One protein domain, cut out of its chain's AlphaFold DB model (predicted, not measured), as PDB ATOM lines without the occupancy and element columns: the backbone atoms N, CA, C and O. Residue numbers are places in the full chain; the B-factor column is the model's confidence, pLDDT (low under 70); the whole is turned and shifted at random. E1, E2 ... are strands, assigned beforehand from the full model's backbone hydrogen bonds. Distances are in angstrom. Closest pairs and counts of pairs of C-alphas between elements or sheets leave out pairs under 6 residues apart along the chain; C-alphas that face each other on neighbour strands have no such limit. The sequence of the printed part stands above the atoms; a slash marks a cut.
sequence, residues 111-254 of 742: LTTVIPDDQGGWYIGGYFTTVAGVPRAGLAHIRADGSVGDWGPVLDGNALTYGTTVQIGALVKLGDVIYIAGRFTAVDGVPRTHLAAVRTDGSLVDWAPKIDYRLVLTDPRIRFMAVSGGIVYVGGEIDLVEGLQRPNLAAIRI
ATOM      1  N   LEU A 111     103.398   3.464  54.778       66.12
ATOM      2  CA  LEU A 111     103.912   3.046  53.477       66.12
ATOM      3  C   LEU A 111     104.376   1.592  53.621       66.12
ATOM      4  O   LEU A 111     105.020   1.258  54.611       66.12
ATOM      5  N   THR A 112     104.050   0.740  52.653       63.25
ATOM      6  CA  THR A 112     104.516  -0.660  52.587       63.25
ATOM      7  C   THR A 112     105.522  -0.871  51.462       63.25
ATOM      8  O   THR A 112     106.289  -1.826  51.485       63.25
ATOM      9  N   THR A 113     105.520   0.010  50.460       70.19
ATOM     10  CA  THR A 113     106.363  -0.103  49.272       70.19
ATOM     11  C   THR A 113     106.571   1.271  48.634       70.19
ATOM     12  O   THR A 113     105.683   2.128  48.654       70.19
ATOM     13  N   VAL A 114     107.756   1.492  48.072       79.19
ATOM     14  CA  VAL A 114     108.124   2.702  47.333       79.19
ATOM     15  C   VAL A 114     109.026   2.314  46.164       79.19
ATOM     16  O   VAL A 114     109.880   1.440  46.302       79.19
ATOM     17  N   ILE A 115     108.822   2.945  45.010       80.31
ATOM     18  CA  ILE A 115     109.595   2.725  43.781       80.31
ATOM     19  C   ILE A 115     109.893   4.072  43.099       80.31
ATOM     20  O   ILE A 115     109.049   4.969  43.155       80.31
ATOM     21  N   PRO A 116     111.055   4.253  42.449       80.88
ATOM     22  CA  PRO A 116     111.396   5.508  41.775       80.88
ATOM     23  C   PRO A 116     110.508   5.777  40.546       80.88
ATOM     24  O   PRO A 116     109.947   4.858  39.945       80.88
ATOM     25  N   ASP A 117     110.409   7.049  40.149       83.56
ATOM     26  CA  ASP A 117     109.722   7.482  38.919       83.56
ATOM     27  C   ASP A 117     110.653   7.743  37.717       83.56
ATOM     28  O   ASP A 117     110.195   8.177  36.656       83.56
ATOM     29  N   ASP A 118     111.948   7.466  37.895       84.94
ATOM     30  CA  ASP A 118     113.066   7.733  36.976       84.94
ATOM     31  C   ASP A 118     113.281   9.223  36.616       84.94
ATOM     32  O   ASP A 118     114.048   9.550  35.711       84.94
ATOM     33  N   GLN A 119     112.634  10.141  37.345       83.31
ATOM     34  CA  GLN A 119     112.701  11.603  37.186       83.31
ATOM     35  C   GLN A 119     113.054  12.340  38.497       83.31
ATOM     36  O   GLN A 119     113.167  13.566  38.502       83.31
ATOM     37  N   GLY A 120     113.275  11.604  39.591       71.88
ATOM     38  CA  GLY A 120     113.693  12.112  40.905       71.88
ATOM     39  C   GLY A 120     112.588  12.110  41.969       71.88
ATOM     40  O   GLY A 120     112.851  12.474  43.110       71.88
ATOM     41  N   GLY A 121     111.372  11.706  41.605       82.38
ATOM     42  CA  GLY A 121     110.277  11.395  42.517       82.38
ATOM     43  C   GLY A 121     110.078   9.885  42.688       82.38
ATOM     44  O   GLY A 121     110.949   9.067  42.373       82.38
ATOM     45  N   TRP A 122     108.908   9.499  43.192       85.94
ATOM     46  CA  TRP A 122     108.576   8.107  43.494       85.94
ATOM     47  C   TRP A 122     107.071   7.823  43.471       85.94
ATOM     48  O   TRP A 122     106.235   8.691  43.733       85.94
ATOM     49  N   TYR A 123     106.719   6.564  43.219       91.69
ATOM     50  CA  TYR A 123     105.390   6.017  43.484       91.69
ATOM     51  C   TYR A 123     105.405   5.272  44.818       91.69
ATOM     52  O   TYR A 123     106.338   4.522  45.104       91.69
ATOM     53  N   ILE A 124     104.368   5.468  45.629       88.75
ATOM     54  CA  ILE A 124     104.197   4.829  46.939       88.75
ATOM     55  C   ILE A 124     102.945   3.963  46.972       88.75
ATOM     56  O   ILE A 124     101.893   4.352  46.460       88.75
ATOM     57  N   GLY A 125     103.076   2.812  47.624       87.88
ATOM     58  CA  GLY A 125     101.987   1.927  48.010       87.88
ATOM     59  C   GLY A 125     101.919   1.782  49.531       87.88
ATOM     60  O   GLY A 125     102.940   1.872  50.219       87.88
ATOM     61  N   GLY A 126     100.721   1.596  50.081       82.50
ATOM     62  CA  GLY A 126     100.569   1.449  51.525       82.50
ATOM     63  C   GLY A 126      99.144   1.300  52.036       82.50
ATOM     64  O   GLY A 126      98.216   0.951  51.305       82.50
ATOM     65  N   TYR A 127      99.006   1.593  53.327       81.75
ATOM     66  CA  TYR A 127      97.754   1.764  54.054       81.75
ATOM     67  C   TYR A 127      97.673   3.222  54.534       81.75
ATOM     68  O   TYR A 127      97.970   3.552  55.685       81.75
ATOM     69  N   PHE A 128      97.331   4.107  53.597       82.75
ATOM     70  CA  PHE A 128      97.127   5.545  53.788       82.75
ATOM     71  C   PHE A 128      95.925   6.015  52.953       82.75
ATOM     72  O   PHE A 128      95.512   5.340  52.007       82.75
ATOM     73  N   THR A 129      95.354   7.167  53.307       82.38
ATOM     74  CA  THR A 129      94.196   7.765  52.613       82.38
ATOM     75  C   THR A 129      94.431   9.200  52.134       82.38
ATOM     76  O   THR A 129      93.677   9.685  51.285       82.38
ATOM     77  N   THR A 130      95.482   9.880  52.612       81.94
ATOM     78  CA  THR A 130      95.932  11.174  52.081       81.94
ATOM     79  C   THR A 130      97.457  11.299  52.014       81.94
ATOM     80  O   THR A 130      98.194  10.714  52.810       81.94
ATOM     81  N   VAL A 131      97.912  12.115  51.058       85.62
ATOM     82  CA  VAL A 131      99.309  12.529  50.854       85.62
ATOM     83  C   VAL A 131      99.311  14.045  50.647       85.62
ATOM     84  O   VAL A 131      98.583  14.534  49.789       85.62
ATOM     85  N   ALA A 132     100.044  14.813  51.457       83.38
ATOM     86  CA  ALA A 132      99.964  16.281  51.536       83.38
ATOM     87  C   ALA A 132      98.516  16.829  51.627       83.38
ATOM     88  O   ALA A 132      98.192  17.880  51.077       83.38
ATOM     89  N   GLY A 133      97.610  16.081  52.271       81.88
ATOM     90  CA  GLY A 133      96.175  16.387  52.326       81.88
ATOM     91  C   GLY A 133      95.372  16.054  51.057       81.88
ATOM     92  O   GLY A 133      94.143  16.094  51.098       81.88
ATOM     93  N   VAL A 134      96.018  15.671  49.951       87.31
ATOM     94  CA  VAL A 134      95.363  15.194  48.721       87.31
ATOM     95  C   VAL A 134      94.814  13.777  48.946       87.31
ATOM     96  O   VAL A 134      95.576  12.910  49.381       87.31
ATOM     97  N   PRO A 135      93.534  13.491  48.629       86.06
ATOM     98  CA  PRO A 135      92.979  12.138  48.693       86.06
ATOM     99  C   PRO A 135      93.720  11.148  47.785       86.06
ATOM    100  O   PRO A 135      93.824  11.340  46.566       86.06
ATOM    101  N   ARG A 136      94.242  10.087  48.404       88.06
ATOM    102  CA  ARG A 136      95.065   9.040  47.790       88.06
ATOM    103  C   ARG A 136      94.884   7.747  48.592       88.06
ATOM    104  O   ARG A 136      95.474   7.602  49.657       88.06
ATOM    105  N   ALA A 137      94.032   6.839  48.119       83.69
ATOM    106  CA  ALA A 137      93.736   5.576  48.797       83.69
ATOM    107  C   ALA A 137      94.776   4.502  48.432       83.69
ATOM    108  O   ALA A 137      94.701   3.895  47.367       83.69
ATOM    109  N   GLY A 138      95.767   4.292  49.302       84.94
ATOM    110  CA  GLY A 138      96.779   3.235  49.180       84.94
ATOM    111  C   GLY A 138      97.804   3.376  48.044       84.94
ATOM    112  O   GLY A 138      98.786   2.641  48.062       84.94
ATOM    113  N   LEU A 139      97.616   4.306  47.097       92.38
ATOM    114  CA  LEU A 139      98.538   4.620  45.996       92.38
ATOM    115  C   LEU A 139      98.689   6.130  45.788       92.38
ATOM    116  O   LEU A 139      97.699   6.863  45.810       92.38
ATOM    117  N   ALA A 140      99.912   6.587  45.503       92.81
ATOM    118  CA  ALA A 140     100.186   7.938  45.006       92.81
ATOM    119  C   ALA A 140     101.511   8.021  44.235       92.81
ATOM    120  O   ALA A 140     102.439   7.264  44.507       92.81
ATOM    121  N   HIS A 141     101.622   8.998  43.334       94.44
ATOM    122  CA  HIS A 141     102.903   9.530  42.858       94.44
ATOM    123  C   HIS A 141     103.276  10.792  43.641       94.44
ATOM    124  O   HIS A 141     102.400  11.566  44.032       94.44
ATOM    125  N   ILE A 142     104.569  11.008  43.855       90.12
ATOM    126  CA  ILE A 142     105.164  12.220  44.422       90.12
ATOM    127  C   ILE A 142     106.314  12.611  43.488       90.12
ATOM    128  O   ILE A 142     107.172  11.784  43.191       90.12
ATOM    129  N   ARG A 143     106.310  13.850  42.990       87.50
ATOM    130  CA  ARG A 143     107.328  14.383  42.071       87.50
ATOM    131  C   ARG A 143     108.609  14.760  42.833       87.50
ATOM    132  O   ARG A 143     108.590  14.921  44.051       87.50
ATOM    133  N   ALA A 144     109.700  14.989  42.101       81.81
ATOM    134  CA  ALA A 144     111.011  15.373  42.646       81.81
ATOM    135  C   ALA A 144     111.039  16.679  43.480       81.81
ATOM    136  O   ALA A 144     112.013  16.940  44.179       81.81
ATOM    137  N   ASP A 145     109.992  17.510  43.412       78.75
ATOM    138  CA  ASP A 145     109.818  18.723  44.228       78.75
ATOM    139  C   ASP A 145     108.994  18.489  45.515       78.75
ATOM    140  O   ASP A 145     108.683  19.438  46.235       78.75
ATOM    141  N   GLY A 146     108.608  17.239  45.794       76.56
ATOM    142  CA  GLY A 146     107.734  16.858  46.905       76.56
ATOM    143  C   GLY A 146     106.236  17.022  46.630       76.56
ATOM    144  O   GLY A 146     105.416  16.679  47.486       76.56
ATOM    145  N   SER A 147     105.839  17.537  45.458       86.75
ATOM    146  CA  SER A 147     104.427  17.720  45.108       86.75
ATOM    147  C   SER A 147     103.743  16.396  44.756       86.75
ATOM    148  O   SER A 147     104.336  15.505  44.148       86.75
ATOM    149  N   VAL A 148     102.459  16.258  45.095       91.12
ATOM    150  CA  VAL A 148     101.686  15.054  44.754       91.12
ATOM    151  C   VAL A 148     101.420  15.014  43.253       91.12
ATOM    152  O   VAL A 148     100.850  15.948  42.681       91.12
ATOM    153  N   GLY A 149     101.848  13.924  42.626       89.25
ATOM    154  CA  GLY A 149     101.666  13.632  41.215       89.25
ATOM    155  C   GLY A 149     100.212  13.373  40.838       89.25
ATOM    156  O   GLY A 149      99.391  12.961  41.664       89.25
ATOM    157  N   ASP A 150      99.894  13.586  39.564       90.56
ATOM    158  CA  ASP A 150      98.539  13.390  39.034       90.56
ATOM    159  C   ASP A 150      98.165  11.898  38.994       90.56
ATOM    160  O   ASP A 150      96.996  11.546  39.144       90.56
ATOM    161  N   TRP A 151      99.172  11.022  38.896       93.94
ATOM    162  CA  TRP A 151      99.031   9.574  39.007       93.94
ATOM    163  C   TRP A 151      98.603   9.146  40.421       93.94
ATOM    164  O   TRP A 151      99.169   9.556  41.441       93.94
ATOM    165  N   GLY A 152      97.591   8.284  40.464       85.88
ATOM    166  CA  GLY A 152      96.960   7.777  41.680       85.88
ATOM    167  C   GLY A 152      95.650   7.070  41.326       85.88
ATOM    168  O   GLY A 152      94.590   7.643  41.586       85.88
ATOM    169  N   PRO A 153      95.712   5.895  40.668       91.69
ATOM    170  CA  PRO A 153      94.534   5.180  40.178       91.69
ATOM    171  C   PRO A 153      93.616   4.752  41.331       91.69
ATOM    172  O   PRO A 153      94.070   4.443  42.437       91.69
ATOM    173  N   VAL A 154      92.306   4.756  41.087       88.94
ATOM    174  CA  VAL A 154      91.292   4.647  42.138       88.94
ATOM    175  C   VAL A 154      91.018   3.188  42.490       88.94
ATOM    176  O   VAL A 154      90.259   2.498  41.809       88.94
ATOM    177  N   LEU A 155      91.587   2.734  43.604       88.06
ATOM    178  CA  LEU A 155      91.298   1.423  44.183       88.06
ATOM    179  C   LEU A 155      89.927   1.425  44.880       88.06
ATOM    180  O   LEU A 155      89.606   2.354  45.626       88.06
ATOM    181  N   ASP A 156      89.114   0.399  44.601       85.62
ATOM    182  CA  ASP A 156      87.811   0.106  45.230       85.62
ATOM    183  C   ASP A 156      86.903   1.335  45.492       85.62
ATOM    184  O   ASP A 156      86.228   1.456  46.516       85.62
ATOM    185  N   GLY A 157      86.864   2.273  44.537       70.12
ATOM    186  CA  GLY A 157      85.915   3.393  44.535       70.12
ATOM    187  C   GLY A 157      86.245   4.572  45.461       70.12
ATOM    188  O   GLY A 157      85.359   5.384  45.722       70.12
ATOM    189  N   ASN A 158      87.494   4.713  45.926       59.34
ATOM    190  CA  ASN A 158      87.960   5.860  46.729       59.34
ATOM    191  C   ASN A 158      87.208   6.046  48.067       59.34
ATOM    192  O   ASN A 158      86.993   7.167  48.534       59.34
ATOM    193  N   ALA A 159      86.754   4.952  48.677       51.62
ATOM    194  CA  ALA A 159      85.926   4.998  49.873       51.62
ATOM    195  C   ALA A 159      86.743   5.419  51.117       51.62
ATOM    196  O   ALA A 159      87.318   4.591  51.808       51.62
ATOM    197  N   LEU A 160      86.778   6.719  51.432       50.62
ATOM    198  CA  LEU A 160      87.535   7.318  52.553       50.62
ATOM    199  C   LEU A 160      86.943   7.031  53.959       50.62
ATOM    200  O   LEU A 160      87.048   7.855  54.868       50.62
ATOM    201  N   THR A 161      86.299   5.879  54.153       44.12
ATOM    202  CA  THR A 161      85.645   5.493  55.413       44.12
ATOM    203  C   THR A 161      86.550   4.556  56.209       44.12
ATOM    204  O   THR A 161      87.037   3.560  55.682       44.12
ATOM    205  N   TYR A 162      86.732   4.821  57.504       35.09
ATOM    206  CA  TYR A 162      87.486   3.937  58.403       35.09
ATOM    207  C   TYR A 162      86.921   2.501  58.346       35.09
ATOM    208  O   TYR A 162      85.772   2.278  58.728       35.09
ATOM    209  N   GLY A 163      87.717   1.542  57.857       43.44
ATOM    210  CA  GLY A 163      87.305   0.143  57.662       43.44
ATOM    211  C   GLY A 163      87.243  -0.347  56.208       43.44
ATOM    212  O   GLY A 163      86.905  -1.507  55.988       43.44
ATOM    213  N   THR A 164      87.577   0.477  55.213       51.66
ATOM    214  CA  THR A 164      87.718   0.033  53.813       51.66
ATOM    215  C   THR A 164      89.081  -0.608  53.569       51.66
ATOM    216  O   THR A 164      90.117  -0.039  53.909       51.66
ATOM    217  N   THR A 165      89.091  -1.799  52.978       65.31
ATOM    218  CA  THR A 165      90.210  -2.753  53.060       65.31
ATOM    219  C   THR A 165      91.235  -2.660  51.926       65.31
ATOM    220  O   THR A 165      91.810  -3.676  51.546       65.31
ATOM    221  N   VAL A 166      91.482  -1.461  51.396       76.00
ATOM    222  CA  VAL A 166      92.547  -1.242  50.404       76.00
ATOM    223  C   VAL A 166      93.907  -1.266  51.103       76.00
ATOM    224  O   VAL A 166      94.163  -0.462  51.997       76.00
ATOM    225  N   GLN A 167      94.785  -2.176  50.686       80.19
ATOM    226  CA  GLN A 167      96.163  -2.270  51.174       80.19
ATOM    227  C   GLN A 167      97.069  -2.720  50.032       80.19
ATOM    228  O   GLN A 167      96.902  -3.823  49.519       80.19
ATOM    229  N   ILE A 168      98.063  -1.918  49.660       88.38
ATOM    230  CA  ILE A 168      99.094  -2.379  48.722       88.38
ATOM    231  C   ILE A 168     100.157  -3.176  49.482       88.38
ATOM    232  O   ILE A 168     100.604  -2.765  50.552       88.38
ATOM    233  N   GLY A 169     100.519  -4.340  48.944       68.44
ATOM    234  CA  GLY A 169     101.584  -5.198  49.462       68.44
ATOM    235  C   GLY A 169     102.915  -4.931  48.766       68.44
ATOM    236  O   GLY A 169     103.938  -4.827  49.430       68.44
ATOM    237  N   ALA A 170     102.895  -4.753  47.441       74.25
ATOM    238  CA  ALA A 170     104.087  -4.467  46.652       74.25
ATOM    239  C   ALA A 170     103.770  -3.665  45.377       74.25
ATOM    240  O   ALA A 170     102.684  -3.775  44.800       74.25
ATOM    241  N   LEU A 171     104.755  -2.882  44.934       87.75
ATOM    242  CA  LEU A 171     104.816  -2.236  43.626       87.75
ATOM    243  C   LEU A 171     106.090  -2.675  42.904       87.75
ATOM    244  O   LEU A 171     107.140  -2.815  43.527       87.75
ATOM    245  N   VAL A 172     106.026  -2.822  41.581       84.44
ATOM    246  CA  VAL A 172     107.228  -2.956  40.745       84.44
ATOM    247  C   VAL A 172     107.014  -2.305  39.375       84.44
ATOM    248  O   VAL A 172     105.929  -2.392  38.804       84.44
ATOM    249  N   LYS A 173     108.031  -1.625  38.838       90.25
ATOM    250  CA  LYS A 173     107.952  -0.839  37.594       90.25
ATOM    251  C   LYS A 173     108.808  -1.459  36.493       90.25
ATOM    252  O   LYS A 173     109.943  -1.852  36.742       90.25
ATOM    253  N   LEU A 174     108.281  -1.507  35.271       86.31
ATOM    254  CA  LEU A 174     109.022  -1.857  34.058       86.31
ATOM    255  C   LEU A 174     108.642  -0.877  32.945       86.31
ATOM    256  O   LEU A 174     107.507  -0.884  32.469       86.31
ATOM    257  N   GLY A 175     109.592  -0.041  32.524       88.06
ATOM    258  CA  GLY A 175     109.344   0.991  31.516       88.06
ATOM    259  C   GLY A 175     108.287   1.998  31.980       88.06
ATOM    260  O   GLY A 175     108.426   2.605  33.044       88.06
ATOM    261  N   ASP A 176     107.234   2.162  31.180       92.44
ATOM    262  CA  ASP A 176     106.066   3.003  31.450       92.44
ATOM    263  C   ASP A 176     104.989   2.319  32.311       92.44
ATOM    264  O   ASP A 176     103.997   2.964  32.627       92.44
ATOM    265  N   VAL A 177     105.150   1.050  32.710       94.62
ATOM    266  CA  VAL A 177     104.128   0.282  33.445       94.62
ATOM    267  C   VAL A 177     104.527   0.037  34.900       94.62
ATOM    268  O   VAL A 177     105.632  -0.423  35.186       94.62
ATOM    269  N   ILE A 178     103.591   0.279  35.818       95.31
ATOM    270  CA  ILE A 178     103.667  -0.079  37.237       95.31
ATOM    271  C   ILE A 178     102.722  -1.256  37.484       95.31
ATOM    272  O   ILE A 178     101.516  -1.155  37.260       95.31
ATOM    273  N   TYR A 179     103.272  -2.366  37.961       95.56
ATOM    274  CA  TYR A 179     102.531  -3.531  38.430       95.56
ATOM    275  C   TYR A 179     102.248  -3.371  39.921       95.56
ATOM    276  O   TYR A 179     103.103  -2.921  40.688       95.56
ATOM    277  N   ILE A 180     101.023  -3.713  40.307       94.56
ATOM    278  CA  ILE A 180     100.447  -3.439  41.618       94.56
ATOM    279  C   ILE A 180      99.959  -4.765  42.196       94.56
ATOM    280  O   ILE A 180      99.149  -5.444  41.560       94.56
ATOM    281  N   ALA A 181     100.417  -5.104  43.403       90.38
ATOM    282  CA  ALA A 181      99.929  -6.245  44.167       90.38
ATOM    283  C   ALA A 181      99.400  -5.831  45.540       90.38
ATOM    284  O   ALA A 181     100.001  -5.006  46.233       90.38
ATOM    285  N   GLY A 182      98.296  -6.441  45.970       85.81
ATOM    286  CA  GLY A 182      97.764  -6.230  47.312       85.81
ATOM    287  C   GLY A 182      96.314  -6.663  47.482       85.81
ATOM    288  O   GLY A 182      95.817  -7.571  46.821       85.81
ATOM    289  N   ARG A 183      95.625  -5.994  48.397       84.81
ATOM    290  CA  ARG A 183      94.209  -6.164  48.696       84.81
ATOM    291  C   ARG A 183      93.412  -5.061  48.006       84.81
ATOM    292  O   ARG A 183      93.384  -3.929  48.483       84.81
ATOM    293  N   PHE A 184      92.822  -5.404  46.866       87.12
ATOM    294  CA  PHE A 184      91.855  -4.601  46.113       87.12
ATOM    295  C   PHE A 184      91.074  -5.508  45.148       87.12
ATOM    296  O   PHE A 184      91.551  -6.592  44.788       87.12
ATOM    297  N   THR A 185      89.883  -5.071  44.728       87.69
ATOM    298  CA  THR A 185      88.993  -5.824  43.816       87.69
ATOM    299  C   THR A 185      88.748  -5.130  42.472       87.69
ATOM    300  O   THR A 185      88.411  -5.784  41.479       87.69
ATOM    301  N   ALA A 186      88.944  -3.812  42.414       88.81
ATOM    302  CA  ALA A 186      88.861  -3.015  41.199       88.81
ATOM    303  C   ALA A 186      89.882  -1.866  41.182       88.81
ATOM    304  O   ALA A 186      90.206  -1.282  42.218       88.81
ATOM    305  N   VAL A 187      90.316  -1.503  39.972       92.44
ATOM    306  CA  VAL A 187      91.122  -0.311  39.677       92.44
ATOM    307  C   VAL A 187      90.339   0.554  38.693       92.44
ATOM    308  O   VAL A 187      89.912   0.064  37.647       92.44
ATOM    309  N   ASP A 188      90.081   1.809  39.056       90.06
ATOM    310  CA  ASP A 188      89.277   2.775  38.287       90.06
ATOM    311  C   ASP A 188      87.889   2.236  37.875       90.06
ATOM    312  O   ASP A 188      87.338   2.552  36.821       90.06
ATOM    313  N   GLY A 189      87.309   1.390  38.735       87.56
ATOM    314  CA  GLY A 189      86.019   0.722  38.519       87.56
ATOM    315  C   GLY A 189      86.070  -0.525  37.626       87.56
ATOM    316  O   GLY A 189      85.049  -1.195  37.468       87.56
ATOM    317  N   VAL A 190      87.234  -0.877  37.072       93.12
ATOM    318  CA  VAL A 190      87.441  -2.098  36.282       93.12
ATOM    319  C   VAL A 190      87.890  -3.244  37.202       93.12
ATOM    320  O   VAL A 190      88.837  -3.055  37.968       93.12
ATOM    321  N   PRO A 191      87.279  -4.445  37.134       91.12
ATOM    322  CA  PRO A 191      87.690  -5.588  37.949       91.12
ATOM    323  C   PRO A 191      89.171  -5.955  37.776       91.12
ATOM    324  O   PRO A 191      89.658  -6.157  36.656       91.12
ATOM    325  N   ARG A 192      89.871  -6.042  38.908       91.25
ATOM    326  CA  ARG A 192      91.287  -6.401  39.053       91.25
ATOM    327  C   ARG A 192      91.468  -6.974  40.459       91.25
ATOM    328  O   ARG A 192      91.454  -6.227  41.430       91.25
ATOM    329  N   THR A 193      91.588  -8.292  40.568       86.44
ATOM    330  CA  THR A 193      91.587  -8.995  41.858       86.44
ATOM    331  C   THR A 193      93.026  -9.269  42.290       86.44
ATOM    332  O   THR A 193      93.696 -10.107  41.692       86.44
ATOM    333  N   HIS A 194      93.511  -8.541  43.298       89.12
ATOM    334  CA  HIS A 194      94.884  -8.568  43.844       89.12
ATOM    335  C   HIS A 194      96.033  -8.164  42.921       89.12
ATOM    336  O   HIS A 194      97.064  -7.726  43.431       89.12
ATOM    337  N   LEU A 195      95.882  -8.293  41.603       93.44
ATOM    338  CA  LEU A 195      96.884  -7.928  40.609       93.44
ATOM    339  C   LEU A 195      96.318  -6.964  39.568       93.44
ATOM    340  O   LEU A 195      95.246  -7.170  38.995       93.44
ATOM    341  N   ALA A 196      97.083  -5.907  39.309       95.06
ATOM    342  CA  ALA A 196      96.823  -4.935  38.259       95.06
ATOM    343  C   ALA A 196      98.133  -4.408  37.668       95.06
ATOM    344  O   ALA A 196      99.204  -4.540  38.259       95.06
ATOM    345  N   ALA A 197      98.025  -3.765  36.510       96.31
ATOM    346  CA  ALA A 197      99.097  -2.988  35.914       96.31
ATOM    347  C   ALA A 197      98.525  -1.669  35.382       96.31
ATOM    348  O   ALA A 197      97.495  -1.666  34.705       96.31
ATOM    349  N   VAL A 198      99.166  -0.550  35.707       96.62
ATOM    350  CA  VAL A 198      98.742   0.810  35.342       96.62
ATOM    351  C   VAL A 198      99.962   1.559  34.820       96.62
ATOM    352  O   VAL A 198     101.043   1.466  35.400       96.62
ATOM    353  N   ARG A 199      99.818   2.293  33.719       95.94
ATOM    354  CA  ARG A 199     100.908   3.110  33.177       95.94
ATOM    355  C   ARG A 199     101.203   4.331  34.032       95.94
ATOM    356  O   ARG A 199     100.344   4.801  34.772       95.94
ATOM    357  N   THR A 200     102.389   4.901  33.868       93.44
ATOM    358  CA  THR A 200     102.797   6.174  34.478       93.44
ATOM    359  C   THR A 200     101.948   7.371  34.023       93.44
ATOM    360  O   THR A 200     101.904   8.370  34.735       93.44
ATOM    361  N   ASP A 201     101.211   7.262  32.907       92.25
ATOM    362  CA  ASP A 201     100.190   8.233  32.471       92.25
ATOM    363  C   ASP A 201      98.810   8.049  33.144       92.25
ATOM    364  O   ASP A 201      97.900   8.847  32.927       92.25
ATOM    365  N   GLY A 202      98.652   7.008  33.970       90.25
ATOM    366  CA  GLY A 202      97.408   6.644  34.649       90.25
ATOM    367  C   GLY A 202      96.506   5.681  33.868       90.25
ATOM    368  O   GLY A 202      95.484   5.260  34.400       90.25
ATOM    369  N   SER A 203      96.849   5.289  32.636       94.31
ATOM    370  CA  SER A 203      96.027   4.354  31.860       94.31
ATOM    371  C   SER A 203      96.160   2.906  32.353       94.31
ATOM    372  O   SER A 203      97.259   2.355  32.470       94.31
ATOM    373  N   LEU A 204      95.023   2.259  32.623       95.38
ATOM    374  CA  LEU A 204      94.972   0.846  33.003       95.38
ATOM    375  C   LEU A 204      95.477  -0.046  31.852       95.38
ATOM    376  O   LEU A 204      95.103   0.135  30.690       95.38
ATOM    377  N   VAL A 205      96.315  -1.029  32.174       95.50
ATOM    378  CA  VAL A 205      96.814  -2.036  31.229       95.50
ATOM    379  C   VAL A 205      95.905  -3.265  31.272       95.50
ATOM    380  O   VAL A 205      95.372  -3.632  32.326       95.50
ATOM    381  N   ASP A 206      95.733  -3.936  30.131       92.19
ATOM    382  CA  ASP A 206      94.945  -5.171  30.037       92.19
ATOM    383  C   ASP A 206      95.734  -6.405  30.508       92.19
ATOM    384  O   ASP A 206      96.009  -7.347  29.772       92.19
ATOM    385  N   TRP A 207      96.149  -6.345  31.772       94.31
ATOM    386  CA  TRP A 207      96.804  -7.410  32.518       94.31
ATOM    387  C   TRP A 207      96.010  -7.598  33.814       94.31
ATOM    388  O   TRP A 207      95.932  -6.684  34.642       94.31
ATOM    389  N   ALA A 208      95.349  -8.750  33.941       90.88
ATOM    390  CA  ALA A 208      94.439  -9.063  35.044       90.88
ATOM    391  C   ALA A 208      94.538 -10.540  35.492       90.88
ATOM    392  O   ALA A 208      93.532 -11.251  35.418       90.88
ATOM    393  N   PRO A 209      95.721 -11.028  35.921       92.62
ATOM    394  CA  PRO A 209      95.864 -12.397  36.408       92.62
ATOM    395  C   PRO A 209      95.021 -12.610  37.661       92.62
ATOM    396  O   PRO A 209      95.069 -11.805  38.593       92.62
ATOM    397  N   LYS A 210      94.306 -13.728  37.725       88.75
ATOM    398  CA  LYS A 210      93.601 -14.158  38.930       88.75
ATOM    399  C   LYS A 210      94.533 -14.945  39.827       88.75
ATOM    400  O   LYS A 210      95.071 -15.977  39.417       88.75
ATOM    401  N   ILE A 211      94.653 -14.488  41.067       81.81
ATOM    402  CA  ILE A 211      95.056 -15.349  42.175       81.81
ATOM    403  C   ILE A 211      93.779 -15.928  42.777       81.81
ATOM    404  O   ILE A 211      92.947 -15.188  43.298       81.81
ATOM    405  N   ASP A 212      93.630 -17.247  42.669       70.69
ATOM    406  CA  ASP A 212      92.493 -18.003  43.195       70.69
ATOM    407  C   ASP A 212      92.949 -18.847  44.396       70.69
ATOM    408  O   ASP A 212      94.080 -19.339  44.443       70.69
ATOM    409  N   TYR A 213      92.051 -19.057  45.362       62.25
ATOM    410  CA  TYR A 213      92.326 -19.835  46.575       62.25
ATOM    411  C   TYR A 213      91.411 -21.060  46.656       62.25
ATOM    412  O   TYR A 213      90.234 -20.994  46.291       62.25
ATOM    413  N   ARG A 214      91.910 -22.196  47.164       53.69
ATOM    414  CA  ARG A 214      91.123 -23.448  47.208       53.69
ATOM    415  C   ARG A 214      90.106 -23.511  48.364       53.69
ATOM    416  O   ARG A 214      89.320 -24.455  48.449       53.69
ATOM    417  N   LEU A 215      90.113 -22.506  49.243       44.97
ATOM    418  CA  LEU A 215      89.293 -22.359  50.452       44.97
ATOM    419  C   LEU A 215      88.821 -20.896  50.582       44.97
ATOM    420  O   LEU A 215      89.627 -19.975  50.640       44.97
ATOM    421  N   VAL A 216      87.510 -20.662  50.622       45.69
ATOM    422  CA  VAL A 216      86.901 -19.347  50.312       45.69
ATOM    423  C   VAL A 216      86.830 -18.396  51.529       45.69
ATOM    424  O   VAL A 216      85.768 -17.845  51.811       45.69
ATOM    425  N   LEU A 217      87.909 -18.262  52.315       41.38
ATOM    426  CA  LEU A 217      87.858 -17.609  53.643       41.38
ATOM    427  C   LEU A 217      88.943 -16.554  53.946       41.38
ATOM    428  O   LEU A 217      88.822 -15.867  54.959       41.38
ATOM    429  N   THR A 218      89.960 -16.373  53.100       51.28
ATOM    430  CA  THR A 218      91.032 -15.377  53.304       51.28
ATOM    431  C   THR A 218      91.462 -14.736  51.987       51.28
ATOM    432  O   THR A 218      91.650 -15.446  51.002       51.28
ATOM    433  N   ASP A 219      91.661 -13.414  51.979       56.81
ATOM    434  CA  ASP A 219      92.304 -12.717  50.854       56.81
ATOM    435  C   ASP A 219      93.781 -13.148  50.730       56.81
ATOM    436  O   ASP A 219      94.486 -13.141  51.747       56.81
ATOM    437  N   PRO A 220      94.279 -13.480  49.522       60.34
ATOM    438  CA  PRO A 220      95.673 -13.844  49.301       60.34
ATOM    439  C   PRO A 220      96.606 -12.658  49.570       60.34
ATOM    440  O   PRO A 220      96.437 -11.556  49.037       60.34
ATOM    441  N   ARG A 221      97.638 -12.891  50.383       61.66
ATOM    442  CA  ARG A 221      98.633 -11.874  50.738       61.66
ATOM    443  C   ARG A 221      99.852 -12.003  49.837       61.66
ATOM    444  O   ARG A 221     100.814 -12.699  50.159       61.66
ATOM    445  N   ILE A 222      99.813 -11.305  48.706       63.88
ATOM    446  CA  ILE A 222     101.001 -11.077  47.880       63.88
ATOM    447  C   ILE A 222     101.895 -10.090  48.638       63.88
ATOM    448  O   ILE A 222     101.534  -8.923  48.795       63.88
ATOM    449  N   ARG A 223     103.031 -10.570  49.151       54.34
ATOM    450  CA  ARG A 223     103.963  -9.774  49.967       54.34
ATOM    451  C   ARG A 223     105.121  -9.204  49.148       54.34
ATOM    452  O   ARG A 223     105.692  -8.195  49.537       54.34
ATOM    453  N   PHE A 224     105.445  -9.824  48.012       49.91
ATOM    454  CA  PHE A 224     106.601  -9.460  47.193       49.91
ATOM    455  C   PHE A 224     106.259  -9.456  45.702       49.91
ATOM    456  O   PHE A 224     105.547 -10.339  45.214       49.91
ATOM    457  N   MET A 225     106.829  -8.494  44.973       67.75
ATOM    458  CA  MET A 225     106.864  -8.475  43.512       67.75
ATOM    459  C   MET A 225     108.285  -8.239  43.012       67.75
ATOM    460  O   MET A 225     109.005  -7.404  43.553       67.75
ATOM    461  N   ALA A 226     108.651  -8.908  41.923       60.97
ATOM    462  CA  ALA A 226     109.805  -8.552  41.102       60.97
ATOM    463  C   ALA A 226     109.411  -8.605  39.620       60.97
ATOM    464  O   ALA A 226     108.435  -9.261  39.256       60.97
ATOM    465  N   VAL A 227     110.152  -7.924  38.746       71.88
ATOM    466  CA  VAL A 227     109.880  -7.926  37.302       71.88
ATOM    467  C   VAL A 227     111.177  -8.097  36.520       71.88
ATOM    468  O   VAL A 227     112.162  -7.414  36.784       71.88
ATOM    469  N   SER A 228     111.196  -9.036  35.576       63.16
ATOM    470  CA  SER A 228     112.352  -9.302  34.711       63.16
ATOM    471  C   SER A 228     111.916 -10.080  33.470       63.16
ATOM    472  O   SER A 228     110.938 -10.820  33.519       63.16
ATOM    473  N   GLY A 229     112.603  -9.914  32.338       65.44
ATOM    474  CA  GLY A 229     112.436 -10.782  31.158       65.44
ATOM    475  C   GLY A 229     111.028 -10.865  30.537       65.44
ATOM    476  O   GLY A 229     110.736 -11.831  29.841       65.44
ATOM    477  N   GLY A 230     110.137  -9.896  30.784       78.94
ATOM    478  CA  GLY A 230     108.728  -9.977  30.357       78.94
ATOM    479  C   GLY A 230     107.816 -10.755  31.323       78.94
ATOM    480  O   GLY A 230     106.704 -11.140  30.951       78.94
ATOM    481  N   ILE A 231     108.278 -10.992  32.552       78.81
ATOM    482  CA  ILE A 231     107.616 -11.773  33.598       78.81
ATOM    483  C   ILE A 231     107.516 -10.927  34.876       78.81
ATOM    484  O   ILE A 231     108.483 -10.283  35.287       78.81
ATOM    485  N   VAL A 232     106.349 -10.961  35.519       81.88
ATOM    486  CA  VAL A 232     106.126 -10.498  36.892       81.88
ATOM    487  C   VAL A 232     106.181 -11.707  37.816       81.88
ATOM    488  O   VAL A 232     105.412 -12.658  37.671       81.88
ATOM    489  N   TYR A 233     107.081 -11.660  38.782       73.44
ATOM    490  CA  TYR A 233     107.191 -12.624  39.865       73.44
ATOM    491  C   TYR A 233     106.338 -12.145  41.026       73.44
ATOM    492  O   TYR A 233     106.490 -11.005  41.461       73.44
ATOM    493  N   VAL A 234     105.456 -13.008  41.525       69.94
ATOM    494  CA  VAL A 234     104.623 -12.742  42.702       69.94
ATOM    495  C   VAL A 234     104.921 -13.784  43.773       69.94
ATOM    496  O   VAL A 234     104.874 -14.988  43.512       69.94
ATOM    497  N   GLY A 235     105.265 -13.307  44.968       60.25
ATOM    498  CA  GLY A 235     105.591 -14.133  46.129       60.25
ATOM    499  C   GLY A 235     104.684 -13.813  47.311       60.25
ATOM    500  O   GLY A 235     104.392 -12.644  47.585       60.25
ATOM    501  N   GLY A 236     104.232 -14.848  48.016       59.88
ATOM    502  CA  GLY A 236     103.328 -14.714  49.157       59.88
ATOM    503  C   GLY A 236     102.351 -15.880  49.275       59.88
ATOM    504  O   GLY A 236     102.596 -16.965  48.760       59.88
ATOM    505  N   GLU A 237     101.229 -15.640  49.945       66.00
ATOM    506  CA  GLU A 237     100.186 -16.638  50.217       66.00
ATOM    507  C   GLU A 237      99.357 -16.906  48.940       66.00
ATOM    508  O   GLU A 237      98.306 -16.303  48.719       66.00
ATOM    509  N   ILE A 238      99.892 -17.765  48.059       70.25
ATOM    510  CA  ILE A 238      99.412 -18.029  46.691       70.25
ATOM    511  C   ILE A 238      99.315 -19.548  46.454       70.25
ATOM    512  O   ILE A 238     100.333 -20.234  46.397       70.25
ATOM    513  N   ASP A 239      98.090 -20.058  46.270       71.62
ATOM    514  CA  ASP A 239      97.788 -21.463  45.925       71.62
ATOM    515  C   ASP A 239      97.787 -21.694  44.398       71.62
ATOM    516  O   ASP A 239      98.432 -22.610  43.863       71.62
ATOM    517  N   LEU A 240      96.992 -20.872  43.700       79.75
ATOM    518  CA  LEU A 240      96.700 -20.969  42.274       79.75
ATOM    519  C   LEU A 240      96.866 -19.604  41.605       79.75
ATOM    520  O   LEU A 240      96.424 -18.583  42.133       79.75
ATOM    521  N   VAL A 241      97.403 -19.609  40.388       84.44
ATOM    522  CA  VAL A 241      97.283 -18.481  39.455       84.44
ATOM    523  C   VAL A 241      96.671 -19.007  38.163       84.44
ATOM    524  O   VAL A 241      97.159 -19.999  37.622       84.44
ATOM    525  N   GLU A 242      95.574 -18.396  37.704       88.00
ATOM    526  CA  GLU A 242      94.745 -18.893  36.583       88.00
ATOM    527  C   GLU A 242      94.425 -20.403  36.696       88.00
ATOM    528  O   GLU A 242      94.521 -21.173  35.739       88.00
ATOM    529  N   GLY A 243      94.103 -20.860  37.913       81.88
ATOM    530  CA  GLY A 243      93.796 -22.264  38.216       81.88
ATOM    531  C   GLY A 243      94.982 -23.243  38.182       81.88
ATOM    532  O   GLY A 243      94.797 -24.421  38.488       81.88
ATOM    533  N   LEU A 244      96.200 -22.797  37.853       79.62
ATOM    534  CA  LEU A 244      97.408 -23.625  37.883       79.62
ATOM    535  C   LEU A 244      98.088 -23.555  39.253       79.62
ATOM    536  O   LEU A 244      98.310 -22.471  39.786       79.62
ATOM    537  N   GLN A 245      98.489 -24.713  39.790       73.25
ATOM    538  CA  GLN A 245      99.263 -24.798  41.034       73.25
ATOM    539  C   GLN A 245     100.585 -24.035  40.899       73.25
ATOM    540  O   GLN A 245     101.428 -24.378  40.063       73.25
ATOM    541  N   ARG A 246     100.748 -22.993  41.716       71.69
ATOM    542  CA  ARG A 246     101.947 -22.146  41.793       71.69
ATOM    543  C   ARG A 246     102.232 -21.796  43.266       71.69
ATOM    544  O   ARG A 246     102.189 -20.621  43.619       71.69
ATOM    545  N   PRO A 247     102.449 -22.812  44.128       64.06
ATOM    546  CA  PRO A 247     102.528 -22.620  45.572       64.06
ATOM    547  C   PRO A 247     103.662 -21.661  45.943       64.06
ATOM    548  O   PRO A 247     104.811 -21.874  45.549       64.06
ATOM    549  N   ASN A 248     103.325 -20.631  46.719       56.41
ATOM    550  CA  ASN A 248     104.205 -19.618  47.324       56.41
ATOM    551  C   ASN A 248     104.964 -18.682  46.356       56.41
ATOM    552  O   ASN A 248     105.310 -17.562  46.741       56.41
ATOM    553  N   LEU A 249     105.212 -19.102  45.112       63.97
ATOM    554  CA  LEU A 249     105.890 -18.324  44.074       63.97
ATOM    555  C   LEU A 249     105.305 -18.635  42.690       63.97
ATOM    556  O   LEU A 249     105.383 -19.766  42.200       63.97
ATOM    557  N   ALA A 250     104.781 -17.603  42.028       76.31
ATOM    558  CA  ALA A 250     104.323 -17.677  40.646       76.31
ATOM    559  C   ALA A 250     105.082 -16.685  39.755       76.31
ATOM    560  O   ALA A 250     105.273 -15.522  40.102       76.31
ATOM    561  N   ALA A 251     105.463 -17.148  38.570       78.69
ATOM    562  CA  ALA A 251     106.062 -16.340  37.519       78.69
ATOM    563  C   ALA A 251     105.020 -16.137  36.408       78.69
ATOM    564  O   ALA A 251     104.668 -17.087  35.701       78.69
ATOM    565  N   ILE A 252     104.485 -14.922  36.290       86.12
ATOM    566  CA  ILE A 252     103.330 -14.555  35.460       86.12
ATOM    567  C   ILE A 252     103.796 -13.736  34.256       86.12
ATOM    568  O   ILE A 252     104.534 -12.768  34.407       86.12
ATOM    569  N   ARG A 253     103.366 -14.084  33.042       88.81
ATOM    570  CA  ARG A 253     103.781 -13.372  31.828       88.81
ATOM    571  C   ARG A 253     103.076 -12.020  31.708       88.81
ATOM    572  O   ARG A 253     101.866 -11.908  31.908       88.81
ATOM    573  N   ILE A 254     103.831 -10.993  31.328       90.50
ATOM    574  CA  ILE A 254     103.306  -9.648  31.036       90.50
ATOM    575  C   ILE A 254     102.446  -9.660  29.762       90.50
ATOM    576  O   ILE A 254     101.491  -8.900  29.656       90.50
TER     577      ILE A 254
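AT A GLANCE: This is residues 111 to 254 of the 742 residues of an uncharacterized protein of Gammaproteobacteria bacterium (UniProt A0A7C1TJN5). Little here is regular: three sheets, each a meander of antiparallel neighbours, stand face to face in turn, like part of a propeller. The printed part has 144 residues and strands E1 to E9, three per sheet in order, no named helix. It is all strand, only 54 residues in strands, and compact, radius of gyration of the C-alphas 14.6 A, spans 45 by 37 by 23 A.

IN THESE COORDINATES: Find C-alpha 111 at (103.912, 3.046, 53.477); E1 runs from 111 to 116, E2 122 to 127, E3 139 to 142, E4 167 to 174, 21.4 A long, E5 177 to 183, E6 195 to 199, E7 222 to 228, E8 231 to 236, E9 249 to 253, with C-alpha 253 at (103.781, -13.372, 31.828).

HOW THE PARTS SIT: In hairpin E1 and E2, N 115 and O 123 are 2.9 A apart. E4 is closest to E1 at C-alphas Ala 170 and Thr 113, 5.6 A, to E7 at C-alphas Gly 169 and Arg 223, 5.2 A.

THE WHOLE: The printed part has no cut; E6 to E7 is a long link; 34 residues have pLDDT under 70.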